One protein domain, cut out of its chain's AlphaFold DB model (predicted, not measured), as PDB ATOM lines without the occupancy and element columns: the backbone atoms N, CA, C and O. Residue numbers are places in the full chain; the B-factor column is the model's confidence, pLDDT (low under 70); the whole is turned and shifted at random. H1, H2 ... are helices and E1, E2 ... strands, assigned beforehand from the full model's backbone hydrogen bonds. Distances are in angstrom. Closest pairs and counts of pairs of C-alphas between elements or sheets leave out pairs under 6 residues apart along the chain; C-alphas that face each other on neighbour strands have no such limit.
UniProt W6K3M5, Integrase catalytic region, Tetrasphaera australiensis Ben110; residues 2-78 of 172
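Overview. This is residues 2 to 78 of the 172 residues of the protein "Integrase catalytic region" of Tetrasphaera australiensis Ben110 (UniProt W6K3M5). A two-strand parallel sheet, E1 and E2, has helices H3 and H5 near E2, and H4 folds back along H3 as a helical hairpin. The short helices H1 and H2 make an L away from this body. The printed part has 77 residues, with named elements in the order H1, H2, H3, H4, E1, H5, E2; the class is mostly helix. It is compact, with a radius of gyration of the C-alphas of 12.1 A and spans of 32, 31 and 18 A.

Arrangement. H1, residues 2 to 9, and H2, residues 12 to 18, only just touch, only at the corner, with 3 pairs of C-alphas within 8 A, the closest Leu 7 and Leu 13 at 5.7 A; they are about perpendicular at 73 degrees. H2 is apart from H3, residues 22 to 30. H3 and H4, residues 33 to 41, touch as a hairpin, the closest C-alphas, Ala 27 and Ile 36, 5.0 A apart, at a shallow tilt of 24 degrees, opposite ways. E1, residues 48 to 52, H5, residues 61 to 69, and E2, residues 72 to 76, form a strand-helix-strand unit, two parallel neighbour strands with a helix between, with a right-handed crossover. E1 and E2 run at 27 degrees; N 50 and O 73 are 2.8 A apart and N 73 and O 48 2.9 A, both within hydrogen-bond range. H3 touches H5, the closest C-alphas, Arg 25 and Ala 68, 5.3 A apart, at a shallow tilt of 24 degrees, opposite ways. The closest C-alphas of H3 and E2, Leu 28 and Ala 73, are 6.2 A apart. In H1, H2, H3, H4 and H5 every O i to N i+4 pair is within hydrogen-bond range.

Along the chain. H1 begins at C-alpha 2 (-15.535, -1.655, -25.777). H3, H4 and H5 each measure 12.1 A from first to last C-alpha, E1 12.8 A and E2 12.9 A. E2 ends at C-alpha 76 (4.063, -6.952, -32.634).

Size, cuts and confidence. The C-alphas farthest apart, Ala 18 and Arg 78, are 33.2 A apart. The printed part has no cut and no long link. Residues 2 and 20 have pLDDT under 70.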
ATOM      1  N   CYS A   2     -15.627  -2.392 -24.502       63.41
ATOM      2  CA  CYS A   2     -15.535  -1.655 -25.777       63.41
ATOM      3  C   CYS A   2     -15.239  -2.507 -27.025       63.41
ATOM      4  O   CYS A   2     -15.862  -2.281 -28.051       63.41
ATOM      5  N   PHE A   3     -14.344  -3.503 -26.953       71.81
ATOM      6  CA  PHE A   3     -14.035  -4.339 -28.125       71.81
ATOM      7  C   PHE A   3     -15.230  -5.172 -28.596       71.81
ATOM      8  O   PHE A   3     -15.518  -5.184 -29.782       71.81
ATOM      9  N   LEU A   4     -15.940  -5.839 -27.681       82.31
ATOM     10  CA  LEU A   4     -17.112  -6.638 -28.053       82.31
ATOM     11  C   LEU A   4     -18.243  -5.756 -28.582       82.31
ATOM     12  O   LEU A   4     -18.825  -6.096 -29.598       82.31
ATOM     13  N   ALA A   5     -18.487  -4.602 -27.953       84.31
ATOM     14  CA  ALA A   5     -19.486  -3.648 -28.429       84.31
ATOM     15  C   ALA A   5     -19.152  -3.102 -29.828       84.31
ATOM     16  O   ALA A   5     -20.042  -2.960 -30.656       84.31
ATOM     17  N   ALA A   6     -17.873  -2.833 -30.118       83.56
ATOM     18  CA  ALA A   6     -17.441  -2.419 -31.452       83.56
ATOM     19  C   ALA A   6     -17.607  -3.548 -32.480       83.56
ATOM     20  O   ALA A   6     -18.151  -3.326 -33.553       83.56
ATOM     21  N   LEU A   7     -17.194  -4.776 -32.143       86.62
ATOM     22  CA  LEU A   7     -17.400  -5.934 -33.017       86.62
ATOM     23  C   LEU A   7     -18.889  -6.189 -33.282       86.62
ATOM     24  O   LEU A   7     -19.249  -6.570 -34.388       86.62
ATOM     25  N   GLU A   8     -19.750  -5.986 -32.287       89.06
ATOM     26  CA  GLU A   8     -21.201  -6.104 -32.428       89.06
ATOM     27  C   GLU A   8     -21.772  -5.016 -33.342       89.06
ATOM     28  O   GLU A   8     -22.505  -5.333 -34.275       89.06
ATOM     29  N   ALA A   9     -21.395  -3.753 -33.122       86.94
ATOM     30  CA  ALA A   9     -21.839  -2.623 -33.938       86.94
ATOM     31  C   ALA A   9     -21.467  -2.785 -35.422       86.94
ATOM     32  O   ALA A   9     -22.245  -2.411 -36.295       86.94
ATOM     33  N   GLU A  10     -20.316  -3.401 -35.696       87.06
ATOM     34  CA  GLU A  10     -19.830  -3.697 -37.048       87.06
ATOM     35  C   GLU A  10     -20.334  -5.050 -37.600       87.06
ATOM     36  O   GLU A  10     -19.921  -5.477 -38.680       87.06
ATOM     37  N   GLY A  11     -21.190  -5.777 -36.867       88.62
ATOM     38  CA  GLY A  11     -21.710  -7.093 -37.271       88.62
ATOM     39  C   GLY A  11     -20.651  -8.204 -37.340       88.62
ATOM     40  O   GLY A  11     -20.884  -9.279 -37.891       88.62
ATOM     41  N   LEU A  12     -19.466  -7.969 -36.780       88.38
ATOM     42  CA  LEU A  12     -18.326  -8.878 -36.836       88.38
ATOM     43  C   LEU A  12     -18.479 -10.081 -35.901       88.38
ATOM     44  O   LEU A  12     -17.879 -11.120 -36.168       88.38
ATOM     45  N   LEU A  13     -19.295  -9.982 -34.846       86.12
ATOM     46  CA  LEU A  13     -19.592 -11.126 -33.973       86.12
ATOM     47  C   LEU A  13     -20.304 -12.259 -34.728       86.12
ATOM     48  O   LEU A  13     -19.913 -13.414 -34.597       86.12
ATOM     49  N   GLU A  14     -21.264 -11.940 -35.598       85.38
ATOM     50  CA  GLU A  14     -21.952 -12.951 -36.418       85.38
ATOM     51  C   GLU A  14     -20.988 -13.632 -37.398       85.38
ATOM     52  O   GLU A  14     -21.057 -14.838 -37.637       85.38
ATOM     53  N   VAL A  15     -20.041 -12.862 -37.945       85.44
ATOM     54  CA  VAL A  15     -18.985 -13.384 -38.818       85.44
ATOM     55  C   VAL A  15     -18.047 -14.313 -38.045       85.44
ATOM     56  O   VAL A  15     -17.625 -15.330 -38.594       85.44
ATOM     57  N   ILE A  16     -17.722 -13.982 -36.793       81.50
ATOM     58  CA  ILE A  16     -16.911 -14.818 -35.896       81.50
ATOM     59  C   ILE A  16     -17.612 -16.150 -35.638       81.50
ATOM     60  O   ILE A  16     -16.994 -17.192 -35.851       81.50
ATOM     61  N   ASP A  17     -18.891 -16.117 -35.267       80.00
ATOM     62  CA  ASP A  17     -19.676 -17.318 -34.964       80.00
ATOM     63  C   ASP A  17     -19.847 -18.215 -36.200       80.00
ATOM     64  O   ASP A  17     -19.728 -19.437 -36.117       80.00
ATOM     65  N   ALA A  18     -20.067 -17.623 -37.378       79.06
ATOM     66  CA  ALA A  18     -20.213 -18.367 -38.629       79.06
ATOM     67  C   ALA A  18     -18.895 -18.983 -39.138       79.06
ATOM     68  O   ALA A  18     -18.922 -19.933 -39.925       79.06
ATOM     69  N   ARG A  19     -17.747 -18.427 -38.730       73.38
ATOM     70  CA  ARG A  19     -16.405 -18.871 -39.138       73.38
ATOM     71  C   ARG A  19     -15.709 -19.746 -38.101       73.38
ATOM     72  O   ARG A  19     -14.577 -20.134 -38.378       73.38
ATOM     73  N   ASP A  20     -16.328 -20.030 -36.951       64.06
ATOM     74  CA  ASP A  20     -15.662 -20.660 -35.805       64.06
ATOM     75  C   ASP A  20     -14.904 -21.930 -36.204       64.06
ATOM     76  O   ASP A  20     -15.472 -22.994 -36.470       64.06
ATOM     77  N   THR A  21     -13.580 -21.802 -36.249       71.12
ATOM     78  CA  THR A  21     -12.676 -22.928 -36.374       71.12
ATOM     79  C   THR A  21     -11.779 -22.949 -35.152       71.12
ATOM     80  O   THR A  21     -10.878 -22.124 -34.978       71.12
ATOM     81  N   ALA A  22     -11.977 -23.971 -34.317       81.69
ATOM     82  CA  ALA A  22     -11.097 -24.266 -33.187       81.69
ATOM     83  C   ALA A  22      -9.613 -24.246 -33.605       81.69
ATOM     84  O   ALA A  22      -8.765 -23.766 -32.860       81.69
ATOM     85  N   GLN A  23      -9.323 -24.659 -34.844       83.69
ATOM     86  CA  GLN A  23      -7.992 -24.629 -35.444       83.69
ATOM     87  C   GLN A  23      -7.376 -23.221 -35.517       83.69
ATOM     88  O   GLN A  23      -6.213 -23.054 -35.152       83.69
ATOM     89  N   LEU A  24      -8.119 -22.207 -35.980       85.56
ATOM     90  CA  LEU A  24      -7.600 -20.839 -36.054       85.56
ATOM     91  C   LEU A  24      -7.390 -20.270 -34.655       85.56
ATOM     92  O   LEU A  24      -6.349 -19.682 -34.370       85.56
ATOM     93  N   ARG A  25      -8.357 -20.484 -33.763       87.31
ATOM     94  CA  ARG A  25      -8.270 -20.019 -32.381       87.31
ATOM     95  C   ARG A  25      -7.072 -20.625 -31.651       87.31
ATOM     96  O   ARG A  25      -6.335 -19.890 -31.001       87.31
ATOM     97  N   GLU A  26      -6.843 -21.929 -31.782       89.56
ATOM     98  CA  GLU A  26      -5.673 -22.615 -31.220       89.56
ATOM     99  C   GLU A  26      -4.363 -22.065 -31.795       89.56
ATOM    100  O   GLU A  26      -3.432 -21.771 -31.040       89.56
ATOM    101  N   ALA A  27      -4.306 -21.847 -33.113       88.69
ATOM    102  CA  ALA A  27      -3.137 -21.266 -33.762       88.69
ATOM    103  C   ALA A  27      -2.832 -19.852 -33.234       88.69
ATOM    104  O   ALA A  27      -1.686 -19.562 -32.884       88.69
ATOM    105  N   LEU A  28      -3.847 -18.991 -33.105       89.19
ATOM    106  CA  LEU A  28      -3.712 -17.638 -32.556       89.19
ATOM    107  C   LEU A  28      -3.310 -17.648 -31.073       89.19
ATOM    108  O   LEU A  28      -2.435 -16.882 -30.664       89.19
ATOM    109  N   LEU A  29      -3.901 -18.543 -30.276       89.50
ATOM    110  CA  LEU A  29      -3.563 -18.739 -28.863       89.50
ATOM    111  C   LEU A  29      -2.105 -19.155 -28.670       89.50
ATOM    112  O   LEU A  29      -1.443 -18.669 -27.750       89.50
ATOM    113  N   SER A  30      -1.601 -20.024 -29.551       87.88
ATOM    114  CA  SER A  30      -0.221 -20.505 -29.506       87.88
ATOM    115  C   SER A  30       0.798 -19.365 -29.626       87.88
ATOM    116  O   SER A  30       1.892 -19.441 -29.069       87.88
ATOM    117  N   GLY A  31       0.446 -18.300 -30.359       81.31
ATOM    118  CA  GLY A  31       1.350 -17.201 -30.693       81.31
ATOM    119  C   GLY A  31       2.543 -17.614 -31.562       81.31
ATOM    120  O   GLY A  31       3.456 -16.811 -31.750       81.31
ATOM    121  N   HIS A  32       2.568 -18.848 -32.081       86.19
ATOM    122  CA  HIS A  32       3.631 -19.347 -32.946       86.19
ATOM    123  C   HIS A  32       3.336 -18.979 -34.407       86.19
ATOM    124  O   HIS A  32       2.353 -19.483 -34.959       86.19
ATOM    125  N   PRO A  33       4.190 -18.170 -35.067       83.38
ATOM    126  CA  PRO A  33       3.950 -17.716 -36.438       83.38
ATOM    127  C   PRO A  33       3.675 -18.860 -37.413       83.38
ATOM    128  O   PRO A  33       2.748 -18.775 -38.205       83.38
ATOM    129  N   GLU A  34       4.399 -19.973 -37.283       87.12
ATOM    130  CA  GLU A  34       4.256 -21.138 -38.162       87.12
ATOM    131  C   GLU A  34       2.878 -21.810 -38.065       87.12
ATOM    132  O   GLU A  34       2.378 -22.361 -39.041       87.12
ATOM    133  N   GLN A  35       2.256 -21.802 -36.880       87.50
ATOM    134  CA  GLN A  35       0.924 -22.385 -36.697       87.50
ATOM    135  C   GLN A  35      -0.152 -21.475 -37.288       87.50
ATOM    136  O   GLN A  35      -1.094 -21.961 -37.909       87.50
ATOM    137  N   ILE A  36       0.024 -20.161 -37.131       85.75
ATOM    138  CA  ILE A  36      -0.855 -19.147 -37.717       85.75
ATOM    139  C   ILE A  36      -0.763 -19.201 -39.245       85.75
ATOM    140  O   ILE A  36      -1.788 -19.238 -39.914       85.75
ATOM    141  N   GLU A  37       0.448 -19.276 -39.796       86.38
ATOM    142  CA  GLU A  37       0.692 -19.348 -41.238       86.38
ATOM    143  C   GLU A  37       0.053 -20.600 -41.853       86.38
ATOM    144  O   GLU A  37      -0.704 -20.492 -42.811       86.38
ATOM    145  N   ARG A  38       0.210 -21.772 -41.222       87.88
ATOM    146  CA  ARG A  38      -0.480 -23.002 -41.657       87.88
ATOM    147  C   ARG A  38      -2.003 -22.889 -41.621       87.88
ATOM    148  O   ARG A  38      -2.669 -23.457 -42.484       87.88
ATOM    149  N   ALA A  39      -2.563 -22.213 -40.616       86.19
ATOM    150  CA  ALA A  39      -4.003 -21.989 -40.542       86.19
ATOM    151  C   ALA A  39      -4.467 -21.082 -41.697       86.19
ATOM    152  O   ALA A  39      -5.417 -21.429 -42.401       86.19
ATOM    153  N   VAL A  40      -3.746 -19.986 -41.949       85.88
ATOM    154  CA  VAL A  40      -4.014 -19.048 -43.050       85.88
ATOM    155  C   VAL A  40      -3.904 -19.733 -44.415       85.88
ATOM    156  O   VAL A  40      -4.822 -19.601 -45.225       85.88
ATOM    157  N   ASP A  41      -2.856 -20.524 -44.648       87.06
ATOM    158  CA  ASP A  41      -2.671 -21.314 -45.876       87.06
ATOM    159  C   ASP A  41      -3.795 -22.343 -46.076       87.06
ATOM    160  O   ASP A  41      -4.194 -22.644 -47.201       87.06
ATOM    161  N   GLY A  42      -4.355 -22.851 -44.973       84.50
ATOM    162  CA  GLY A  42      -5.549 -23.696 -44.949       84.50
ATOM    163  C   GLY A  42      -6.871 -22.947 -45.171       84.50
ATOM    164  O   GLY A  42      -7.937 -23.548 -45.039       84.50
ATOM    165  N   GLY A  43      -6.827 -21.647 -45.484       82.94
ATOM    166  CA  GLY A  43      -7.994 -20.791 -45.709       82.94
ATOM    167  C   GLY A  43      -8.591 -20.171 -44.442       82.94
ATOM    168  O   GLY A  43      -9.620 -19.501 -44.525       82.94
ATOM    169  N   GLN A  44      -7.968 -20.366 -43.278       83.00
ATOM    170  CA  GLN A  44      -8.420 -19.817 -41.998       83.00
ATOM    171  C   GLN A  44      -7.765 -18.458 -41.744       83.00
ATOM    172  O   GLN A  44      -6.758 -18.343 -41.048       83.00
ATOM    173  N   VAL A  45      -8.324 -17.416 -42.357       83.88
ATOM    174  CA  VAL A  45      -7.807 -16.048 -42.248       83.88
ATOM    175  C   VAL A  45      -8.403 -15.354 -41.012       83.88
ATOM    176  O   VAL A  45      -9.632 -15.299 -40.902       83.88
ATOM    177  N   PRO A  46      -7.572 -14.799 -40.101       86.88
ATOM    178  CA  PRO A  46      -8.039 -13.956 -39.001       86.88
ATOM    179  C   PRO A  46      -8.947 -12.831 -39.490       86.88
ATOM    180  O   PRO A  46      -8.735 -12.272 -40.567       86.88
ATOM    181  N   LEU A  47      -9.945 -12.478 -38.685       86.81
ATOM    182  CA  LEU A  47     -10.897 -11.437 -39.056       86.81
ATOM    183  C   LEU A  47     -10.244 -10.055 -39.068       86.81
ATOM    184  O   LEU A  47     -10.478  -9.267 -39.979       86.81
ATOM    185  N   LEU A  48      -9.423  -9.780 -38.055       88.50
ATOM    186  CA  LEU A  48      -8.691  -8.530 -37.902       88.50
ATOM    187  C   LEU A  48      -7.246  -8.804 -37.483       88.50
ATOM    188  O   LEU A  48      -6.916  -9.861 -36.939       88.50
ATOM    189  N   LEU A  49      -6.401  -7.796 -37.689       87.94
ATOM    190  CA  LEU A  49      -5.027  -7.754 -37.212       87.94
ATOM    191  C   LEU A  49      -4.869  -6.594 -36.225       87.94
ATOM    192  O   LEU A  49      -4.964  -5.430 -36.605       87.94
ATOM    193  N   ALA A  50      -4.601  -6.908 -34.962       87.12
ATOM    194  CA  ALA A  50      -4.210  -5.936 -33.955       87.12
ATOM    195  C   ALA A  50      -2.695  -5.724 -34.019       87.12
ATOM    196  O   ALA A  50      -1.918  -6.616 -33.674       87.12
ATOM    197  N   VAL A  51      -2.274  -4.538 -34.456       85.56
ATOM    198  CA  VAL A  51      -0.863  -4.145 -34.499       85.56
ATOM    199  C   VAL A  51      -0.532  -3.356 -33.236       85.56
ATOM    200  O   VAL A  51      -1.151  -2.327 -32.981       85.56
ATOM    201  N   SER A  52       0.431  -3.822 -32.437       80.44
ATOM    202  CA  SER A  52       0.800  -3.174 -31.172       80.44
ATOM    203  C   SER A  52       2.308  -3.112 -30.946       80.44
ATOM    204  O   SER A  52       3.105  -3.774 -31.621       80.44
ATOM    205  N   ASP A  53       2.714  -2.304 -29.970       78.38
ATOM    206  CA  ASP A  53       4.069  -2.345 -29.439       78.38
ATOM    207  C   ASP A  53       4.294  -3.606 -28.582       78.38
ATOM    208  O   ASP A  53       3.382  -4.400 -28.327       78.38
ATOM    209  N   ASN A  54       5.534  -3.794 -28.125       74.06
ATOM    210  CA  ASN A  54       5.917  -4.912 -27.259       74.06
ATOM    211  C   ASN A  54       5.596  -4.663 -25.768       74.06
ATOM    212  O   ASN A  54       6.214  -5.288 -24.897       74.06
ATOM    213  N   GLY A  55       4.656  -3.761 -25.463       75.75
ATOM    214  CA  GLY A  55       4.256  -3.423 -24.103       75.75
ATOM    215  C   GLY A  55       3.791  -4.655 -23.305       75.75
ATOM    216  O   GLY A  55       3.104  -5.527 -23.853       75.75
ATOM    217  N   PRO A  56       4.122  -4.770 -22.004       76.62
ATOM    218  CA  PRO A  56       3.739  -5.920 -21.175       76.62
ATOM    219  C   PRO A  56       2.233  -6.225 -21.177       76.62
ATOM    220  O   PRO A  56       1.838  -7.390 -21.142       76.62
ATOM    221  N   GLN A  57       1.394  -5.191 -21.271       77.62
ATOM    222  CA  GLN A  57      -0.066  -5.290 -21.319       77.62
ATOM    223  C   GLN A  57      -0.546  -6.021 -22.582       77.62
ATOM    224  O   GLN A  57      -1.459  -6.847 -22.518       77.62
ATOM    225  N   MET A  58       0.096  -5.759 -23.724       77.75
ATOM    226  CA  MET A  58      -0.233  -6.384 -25.010       77.75
ATOM    227  C   MET A  58       0.314  -7.813 -25.120       77.75
ATOM    228  O   MET A  58      -0.223  -8.635 -25.862       77.75
ATOM    229  N   ARG A  59       1.343  -8.143 -24.325       75.62
ATOM    230  CA  ARG A  59       1.924  -9.493 -24.231       75.62
ATOM    231  C   ARG A  59       1.217 -10.414 -23.236       75.62
ATOM    232  O   ARG A  59       1.554 -11.603 -23.195       75.62
ATOM    233  N   SER A  60       0.287  -9.886 -22.437       83.94
ATOM    234  CA  SER A  60      -0.394 -10.658 -21.399       83.94
ATOM    235  C   SER A  60      -1.155 -11.849 -21.995       83.94
ATOM    236  O   SER A  60      -1.703 -11.772 -23.097       83.94
ATOM    237  N   HIS A  61      -1.181 -12.961 -21.258       83.12
ATOM    238  CA  HIS A  61      -1.885 -14.171 -21.684       83.12
ATOM    239  C   HIS A  61      -3.382 -13.912 -21.868       83.12
ATOM    240  O   HIS A  61      -3.942 -14.268 -22.897       83.12
ATOM    241  N   SER A  62      -3.997 -13.192 -20.926       85.94
ATOM    242  CA  SER A  62      -5.422 -12.861 -20.960       85.94
ATOM    243  C   SER A  62      -5.804 -11.992 -22.163       85.94
ATOM    244  O   SER A  62      -6.864 -12.193 -22.748       85.94
ATOM    245  N   THR A  63      -4.943 -11.050 -22.572       84.81
ATOM    246  CA  THR A  63      -5.170 -10.255 -23.793       84.81
ATOM    247  C   THR A  63      -5.138 -11.151 -25.030       84.81
ATOM    248  O   THR A  63      -6.000 -11.032 -25.898       84.81
ATOM    249  N   ARG A  64      -4.172 -12.076 -25.104       86.31
ATOM    250  CA  ARG A  64      -4.061 -13.024 -26.222       86.31
ATOM    251  C   ARG A  64      -5.253 -13.971 -26.284       86.31
ATOM    252  O   ARG A  64      -5.788 -14.188 -27.364       86.31
ATOM    253  N   GLU A  65      -5.690 -14.493 -25.140       88.38
ATOM    254  CA  GLU A  65      -6.874 -15.350 -25.046       88.38
ATOM    255  C   GLU A  65      -8.132 -14.650 -25.538       88.38
ATOM    256  O   GLU A  65      -8.892 -15.229 -26.314       88.38
ATOM    257  N   PHE A  66      -8.321 -13.398 -25.123       88.88
ATOM    258  CA  PHE A  66      -9.438 -12.588 -25.579       88.88
ATOM    259  C   PHE A  66      -9.402 -12.393 -27.098       88.88
ATOM    260  O   PHE A  66     -10.367 -12.739 -27.771       88.88
ATOM    261  N   LEU A  67      -8.286 -11.894 -27.645       89.62
ATOM    262  CA  LEU A  67      -8.165 -11.596 -29.077       89.62
ATOM    263  C   LEU A  67      -8.293 -12.852 -29.945       89.62
ATOM    264  O   LEU A  67      -9.013 -12.830 -30.940       89.62
ATOM    265  N   ALA A  68      -7.681 -13.966 -29.542       89.06
ATOM    266  CA  ALA A  68      -7.834 -15.235 -30.245       89.06
ATOM    267  C   ALA A  68      -9.284 -15.741 -30.209       89.06
ATOM    268  O   ALA A  68      -9.766 -16.271 -31.208       89.06
ATOM    269  N   GLY A  69      -9.993 -15.547 -29.090       88.19
ATOM    270  CA  GLY A  69     -11.407 -15.902 -28.950       88.19
ATOM    271  C   GLY A  69     -12.345 -15.137 -29.887       88.19
ATOM    272  O   GLY A  69     -13.421 -15.638 -30.182       88.19
ATOM    273  N   VAL A  70     -11.929 -13.968 -30.381       87.56
ATOM    274  CA  VAL A  70     -12.658 -13.174 -31.387       87.56
ATOM    275  C   VAL A  70     -11.953 -13.156 -32.754       87.56
ATOM    276  O   VAL A  70     -12.174 -12.259 -33.561       87.56
ATOM    277  N   HIS A  71     -11.086 -14.139 -33.024       88.25
ATOM    278  CA  HIS A  71     -10.342 -14.294 -34.284       88.25
ATOM    279  C   HIS A  71      -9.496 -13.075 -34.702       88.25
ATOM    280  O   HIS A  71      -9.294 -12.828 -35.894       88.25
ATOM    281  N   ILE A  72      -8.972 -12.320 -33.735       89.19
ATOM    282  CA  ILE A  72      -8.058 -11.200 -33.968       89.19
ATOM    283  C   ILE A  72      -6.617 -11.686 -33.796       89.19
ATOM    284  O   ILE A  72      -6.214 -12.120 -32.715       89.19
ATOM    285  N   ALA A  73      -5.820 -11.581 -34.858       88.81
ATOM    286  CA  ALA A  73      -4.393 -11.872 -34.802       88.81
ATOM    287  C   ALA A  73      -3.616 -10.708 -34.184       88.81
ATOM    288  O   ALA A  73      -3.947  -9.547 -34.406       88.81
ATOM    289  N   GLN A  74      -2.554 -11.009 -33.438       87.69
ATOM    290  CA  GLN A  74      -1.647  -9.994 -32.900       87.69
ATOM    291  C   GLN A  74      -0.392  -9.894 -33.766       87.69
ATOM    292  O   GLN A  74       0.267 -10.900 -34.029       87.69
ATOM    293  N   HIS A  75      -0.025  -8.677 -34.151       84.75
ATOM    294  CA  HIS A  75       1.261  -8.376 -34.759       84.75
ATOM    295  C   HIS A  75       2.020  -7.386 -33.887       84.75
ATOM    296  O   HIS A  75       1.575  -6.262 -33.656       84.75
ATOM    297  N   PHE A  76       3.186  -7.808 -33.413       82.62
ATOM    298  CA  PHE A  76       4.063  -6.952 -32.634       82.62
ATOM    299  C   PHE A  76       5.080  -6.295 -33.557       82.62
ATOM    300  O   PHE A  76       5.772  -6.986 -34.308       82.62
ATOM    301  N   GLY A  77       5.182  -4.968 -33.472       73.44
ATOM    302  CA  GLY A  77       6.219  -4.222 -34.180       73.44
ATOM    303  C   GLY A  77       7.615  -4.745 -33.832       73.44
ATOM    304  O   GLY A  77       7.863  -5.249 -32.724       73.44
ATOM    305  N   ARG A  78       8.550  -4.632 -34.775       77.31
ATOM    306  CA  ARG A  78       9.921  -5.101 -34.563       77.31
ATOM    307  C   ARG A  78      10.573  -4.306 -33.429       77.31
ATOM    308  O   ARG A  78      10.376  -3.089 -33.337       77.31
TER     309      ARG A  78